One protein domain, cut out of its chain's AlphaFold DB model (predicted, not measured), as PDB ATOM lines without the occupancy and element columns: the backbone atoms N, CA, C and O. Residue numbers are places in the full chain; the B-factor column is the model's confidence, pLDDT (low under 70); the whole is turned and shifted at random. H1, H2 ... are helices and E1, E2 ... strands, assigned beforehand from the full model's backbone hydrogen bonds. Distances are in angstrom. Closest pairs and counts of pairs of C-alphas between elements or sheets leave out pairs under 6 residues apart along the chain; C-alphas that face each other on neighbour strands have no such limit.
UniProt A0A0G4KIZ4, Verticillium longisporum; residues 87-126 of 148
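This is residues 87 to 126 of the 148 residues of a protein of Verticillium longisporum (UniProt A0A0G4KIZ4). Picture a thin rod with a short hairpin of two three-residue strands, E1 and E2, at one end and one helix, H1, set crosswise at the other, the length between them made by unnamed stretches of the chain. Between them the unnamed stretches run side by side, with residues 88 to 89 paired antiparallel with residues 110 to 111, and residues 121 to 126 stick out free beyond. The printed part has 40 residues, with E1, E2 and H1 in that order along the chain and a two-stranded antiparallel sheet; the class is mixed, helices and strands, with under half of the residues in named elements. The whole is extended, with a radius of gyration of the C-alphas of 15.8 A and spans of 48 by 17 by 9 A.

Find C-alpha 95 at (67.091, -56.098, -39.623); from there E1 covers residues 95 to 97, 6.8 A long. E2 covers residues 103 to 105, 6.1 A long. Then look for C-alpha 114 at (85.773, -48.802, -20.269), where H1, residues 114 to 124, begins; it runs 15.0 A to C-alpha 124 at (94.538, -41.233, -29.856).

Begin at the hairpin of E1 and E2, antiparallel neighbours at 154 degrees between their directions. C-alphas 95 and 105 face each other at 3.9 A. Look at N 96 and O 104, 2.9 A apart, and N 104 and O 96, 2.8 A apart, both within hydrogen-bond range. E1 and H1 are apart. In H1, 6 of 7 O i to N i+4 pairs are within hydrogen-bond range.

The C-alphas of Asp 99 and Arg 126 are the two farthest apart, at 49.2 A. The printed part has no cut; the link from E1 to E2 is tight, that from E2 to H1 short, and no link is long. The mean pLDDT of the printed part is 79.0, and you will find values under 70 at residues 113 to 118, of which 114 to 118 belong to H1.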
ATOM      1  N   THR A  87      85.822 -48.809 -32.315       84.56
ATOM      2  CA  THR A  87      85.279 -48.349 -31.020       84.56
ATOM      3  C   THR A  87      83.788 -48.642 -30.868       84.56
ATOM      4  O   THR A  87      83.237 -48.534 -29.772       84.56
ATOM      5  N   ARG A  88      83.118 -48.951 -31.984       84.75
ATOM      6  CA  ARG A  88      81.705 -49.320 -32.066       84.75
ATOM      7  C   ARG A  88      81.541 -50.409 -33.115       84.75
ATOM      8  O   ARG A  88      82.069 -50.263 -34.214       84.75
ATOM      9  N   VAL A  89      80.801 -51.460 -32.786       85.94
ATOM     10  CA  VAL A  89      80.540 -52.599 -33.676       85.94
ATOM     11  C   VAL A  89      79.037 -52.812 -33.777       85.94
ATOM     12  O   VAL A  89      78.334 -52.790 -32.769       85.94
ATOM     13  N   MET A  90      78.529 -52.999 -34.992       87.69
ATOM     14  CA  MET A  90      77.110 -53.222 -35.255       87.69
ATOM     15  C   MET A  90      76.955 -54.315 -36.308       87.69
ATOM     16  O   MET A  90      77.638 -54.279 -37.328       87.69
ATOM     17  N   GLN A  91      76.040 -55.254 -36.075       87.25
ATOM     18  CA  GLN A  91      75.684 -56.278 -37.054       87.25
ATOM     19  C   GLN A  91      74.810 -55.653 -38.153       87.25
ATOM     20  O   GLN A  91      73.706 -55.186 -37.887       87.25
ATOM     21  N   TYR A  92      75.322 -55.551 -39.377       83.12
ATOM     22  CA  TYR A  92      74.707 -54.725 -40.425       83.12
ATOM     23  C   TYR A  92      73.544 -55.408 -41.162       83.12
ATOM     24  O   TYR A  92      72.647 -54.731 -41.676       83.12
ATOM     25  N   ASP A  93      73.581 -56.735 -41.193       83.19
ATOM     26  CA  ASP A  93      72.603 -57.678 -41.742       83.19
ATOM     27  C   ASP A  93      71.404 -57.904 -40.809       83.19
ATOM     28  O   ASP A  93      70.349 -58.349 -41.254       83.19
ATOM     29  N   MET A  94      71.509 -57.528 -39.529       83.31
ATOM     30  CA  MET A  94      70.401 -57.675 -38.589       83.31
ATOM     31  C   MET A  94      69.351 -56.572 -38.788       83.31
ATOM     32  O   MET A  94      69.513 -55.404 -38.406       83.31
ATOM     33  N   GLY A  95      68.232 -56.965 -39.385       84.50
ATOM     34  CA  GLY A  95      67.091 -56.098 -39.623       84.50
ATOM     35  C   GLY A  95      65.838 -56.880 -39.977       84.50
ATOM     36  O   GLY A  95      65.883 -58.071 -40.270       84.50
ATOM     37  N   THR A  96      64.705 -56.192 -39.951       84.12
ATOM     38  CA  THR A  96      63.423 -56.747 -40.385       84.12
ATOM     39  C   THR A  96      63.043 -56.162 -41.737       84.12
ATOM     40  O   THR A  96      63.352 -55.007 -42.041       84.12
ATOM     41  N   ILE A  97      62.374 -56.948 -42.575       85.12
ATOM     42  CA  ILE A  97      61.788 -56.433 -43.811       85.12
ATOM     43  C   ILE A  97      60.464 -55.770 -43.430       85.12
ATOM     44  O   ILE A  97      59.575 -56.409 -42.880       85.12
ATOM     45  N   SER A  98      60.354 -54.466 -43.671       81.88
ATOM     46  CA  SER A  98      59.083 -53.747 -43.546       81.88
ATOM     47  C   SER A  98      58.131 -54.169 -44.667       81.88
ATOM     48  O   SER A  98      58.599 -54.501 -45.752       81.88
ATOM     49  N   ASP A  99      56.818 -54.033 -44.457       76.75
ATOM     50  CA  ASP A  99      55.742 -54.279 -45.440       76.75
ATOM     51  C   ASP A  99      55.984 -53.678 -46.840       76.75
ATOM     52  O   ASP A  99      55.411 -54.125 -47.826       76.75
ATOM     53  N   LYS A 100      56.867 -52.676 -46.956       79.75
ATOM     54  CA  LYS A 100      57.296 -52.063 -48.226       79.75
ATOM     55  C   LYS A 100      58.548 -52.703 -48.856       79.75
ATOM     56  O   LYS A 100      59.203 -52.059 -49.672       79.75
ATOM     57  N   GLY A 101      58.954 -53.900 -48.433       80.50
ATOM     58  CA  GLY A 101      60.136 -54.610 -48.944       80.50
ATOM     59  C   GLY A 101      61.486 -53.979 -48.572       80.50
ATOM     60  O   GLY A 101      62.514 -54.329 -49.146       80.50
ATOM     61  N   ARG A 102      61.517 -53.024 -47.630       81.38
ATOM     62  CA  ARG A 102      62.752 -52.341 -47.204       81.38
ATOM     63  C   ARG A 102      63.330 -52.995 -45.957       81.38
ATOM     64  O   ARG A 102      62.614 -53.154 -44.969       81.38
ATOM     65  N   LEU A 103      64.635 -53.275 -45.974       80.94
ATOM     66  CA  LEU A 103      65.366 -53.697 -44.781       80.94
ATOM     67  C   LEU A 103      65.441 -52.536 -43.783       80.94
ATOM     68  O   LEU A 103      66.126 -51.535 -44.007       80.94
ATOM     69  N   LYS A 104      64.747 -52.683 -42.660       84.56
ATOM     70  CA  LYS A 104      64.867 -51.824 -41.490       84.56
ATOM     71  C   LYS A 104      65.894 -52.449 -40.554       84.56
ATOM     72  O   LYS A 104      65.602 -53.439 -39.889       84.56
ATOM     73  N   ARG A 105      67.096 -51.871 -40.488       82.62
ATOM     74  CA  ARG A 105      68.120 -52.308 -39.528       82.62
ATOM     75  C   ARG A 105      67.625 -52.102 -38.105       82.62
ATOM     76  O   ARG A 105      67.147 -51.021 -37.765       82.62
ATOM     77  N   THR A 106      67.760 -53.140 -37.294       85.06
ATOM     78  CA  THR A 106      67.364 -53.146 -35.878       85.06
ATOM     79  C   THR A 106      68.556 -53.352 -34.952       85.06
ATOM     80  O   THR A 106      68.401 -53.344 -33.733       85.06
ATOM     81  N   ALA A 107      69.754 -53.505 -35.517       84.06
ATOM     82  CA  ALA A 107      70.970 -53.659 -34.747       84.06
ATOM     83  C   ALA A 107      71.295 -52.444 -33.884       84.06
ATOM     84  O   ALA A 107      71.276 -51.299 -34.334       84.06
ATOM     85  N   VAL A 108      71.658 -52.732 -32.639       84.25
ATOM     86  CA  VAL A 108      72.197 -51.755 -31.702       84.25
ATOM     87  C   VAL A 108      73.715 -51.841 -31.760       84.25
ATOM     88  O   VAL A 108      74.292 -52.919 -31.607       84.25
ATOM     89  N   ALA A 109      74.366 -50.702 -31.983       82.94
ATOM     90  CA  ALA A 109      75.818 -50.632 -31.945       82.94
ATOM     91  C   ALA A 109      76.315 -50.916 -30.522       82.94
ATOM     92  O   ALA A 109      75.940 -50.228 -29.573       82.94
ATOM     93  N   ARG A 110      77.188 -51.913 -30.386       83.12
ATOM     94  CA  ARG A 110      77.910 -52.185 -29.146       83.12
ATOM     95  C   ARG A 110      79.143 -51.297 -29.087       83.12
ATOM     96  O   ARG A 110      79.865 -51.162 -30.074       83.12
ATOM     97  N   VAL A 111      79.352 -50.666 -27.940       77.62
ATOM     98  CA  VAL A 111      80.508 -49.808 -27.666       77.62
ATOM     99  C   VAL A 111      81.510 -50.612 -26.847       77.62
ATOM    100  O   VAL A 111      81.114 -51.486 -26.082       77.62
ATOM    101  N   MET A 112      82.796 -50.337 -27.037       70.44
ATOM    102  CA  MET A 112      83.861 -50.947 -26.244       70.44
ATOM    103  C   MET A 112      83.695 -50.623 -24.750       70.44
ATOM    104  O   MET A 112      83.403 -49.476 -24.404       70.44
ATOM    105  N   ASP A 113      83.925 -51.607 -23.880       68.81
ATOM    106  CA  ASP A 113      83.923 -51.403 -22.428       68.81
ATOM    107  C   ASP A 113      85.058 -50.458 -21.980       68.81
ATOM    108  O   ASP A 113      86.032 -50.216 -22.704       68.81
ATOM    109  N   LEU A 114      84.936 -49.905 -20.768       61.56
ATOM    110  CA  LEU A 114      85.773 -48.802 -20.269       61.56
ATOM    111  C   LEU A 114      87.287 -49.074 -20.337       61.56
ATOM    112  O   LEU A 114      88.045 -48.174 -20.696       61.56
ATOM    113  N   LEU A 115      87.739 -50.293 -20.024       68.38
ATOM    114  CA  LEU A 115      89.170 -50.632 -19.956       68.38
ATOM    115  C   LEU A 115      89.872 -50.568 -21.334       68.38
ATOM    116  O   LEU A 115      90.857 -49.836 -21.471       68.38
ATOM    117  N   PRO A 116      89.370 -51.236 -22.390       62.34
ATOM    118  CA  PRO A 116      89.872 -50.995 -23.741       62.34
ATOM    119  C   PRO A 116      89.682 -49.541 -24.210       62.34
ATOM    120  O   PRO A 116      90.550 -48.985 -24.886       62.34
ATOM    121  N   GLY A 117      88.573 -48.897 -23.826       67.12
ATOM    122  CA  GLY A 117      88.236 -47.537 -24.252       67.12
ATOM    123  C   GLY A 117      89.229 -46.461 -23.788       67.12
ATOM    124  O   GLY A 117      89.590 -45.573 -24.568       67.12
ATOM    125  N   THR A 118      89.726 -46.543 -22.550       69.88
ATOM    126  CA  THR A 118      90.749 -45.614 -22.031       69.88
ATOM    127  C   THR A 118      92.095 -45.800 -22.725       69.88
ATOM    128  O   THR A 118      92.776 -44.818 -23.034       69.88
ATOM    129  N   THR A 119      92.450 -47.044 -23.055       75.06
ATOM    130  CA  THR A 119      93.663 -47.360 -23.822       75.06
ATOM    131  C   THR A 119      93.592 -46.759 -25.223       75.06
ATOM    132  O   THR A 119      94.524 -46.078 -25.647       75.06
ATOM    133  N   VAL A 120      92.459 -46.909 -25.919       79.12
ATOM    134  CA  VAL A 120      92.239 -46.280 -27.233       79.12
ATOM    135  C   VAL A 120      92.290 -44.754 -27.136       79.12
ATOM    136  O   VAL A 120      92.882 -44.107 -27.996       79.12
ATOM    137  N   SER A 121      91.717 -44.167 -26.086       76.44
ATOM    138  CA  SER A 121      91.763 -42.714 -25.862       76.44
ATOM    139  C   SER A 121      93.198 -42.216 -25.657       76.44
ATOM    140  O   SER A 121      93.592 -41.207 -26.238       76.44
ATOM    141  N   SER A 122      94.003 -42.976 -24.913       79.25
ATOM    142  CA  SER A 122      95.426 -42.694 -24.682       79.25
ATOM    143  C   SER A 122      96.274 -42.896 -25.940       79.25
ATOM    144  O   SER A 122      97.271 -42.211 -26.144       79.25
ATOM    145  N   LEU A 123      95.888 -43.833 -26.810       77.25
ATOM    146  CA  LEU A 123      96.536 -44.041 -28.102       77.25
ATOM    147  C   LEU A 123      96.214 -42.900 -29.078       77.25
ATOM    148  O   LEU A 123      97.091 -42.458 -29.812       77.25
ATOM    149  N   ARG A 124      94.980 -42.379 -29.043       77.19
ATOM    150  CA  ARG A 124      94.538 -41.233 -29.856       77.19
ATOM    151  C   ARG A 124      95.166 -39.907 -29.434       77.19
ATOM    152  O   ARG A 124      95.313 -39.036 -30.283       77.19
ATOM    153  N   SER A 125      95.511 -39.734 -28.156       74.62
ATOM    154  CA  SER A 125      96.132 -38.496 -27.666       74.62
ATOM    155  C   SER A 125      97.608 -38.362 -28.052       74.62
ATOM    156  O   SER A 125      98.164 -37.268 -27.954       74.62
ATOM    157  N   ARG A 126      98.250 -39.442 -28.519       72.88
ATOM    158  CA  ARG A 126      99.625 -39.385 -29.023       72.88
ATOM    159  C   ARG A 126      99.644 -38.687 -30.390       72.88
ATOM    160  O   ARG A 126      98.911 -39.110 -31.286       72.88
TER     161      ARG A 126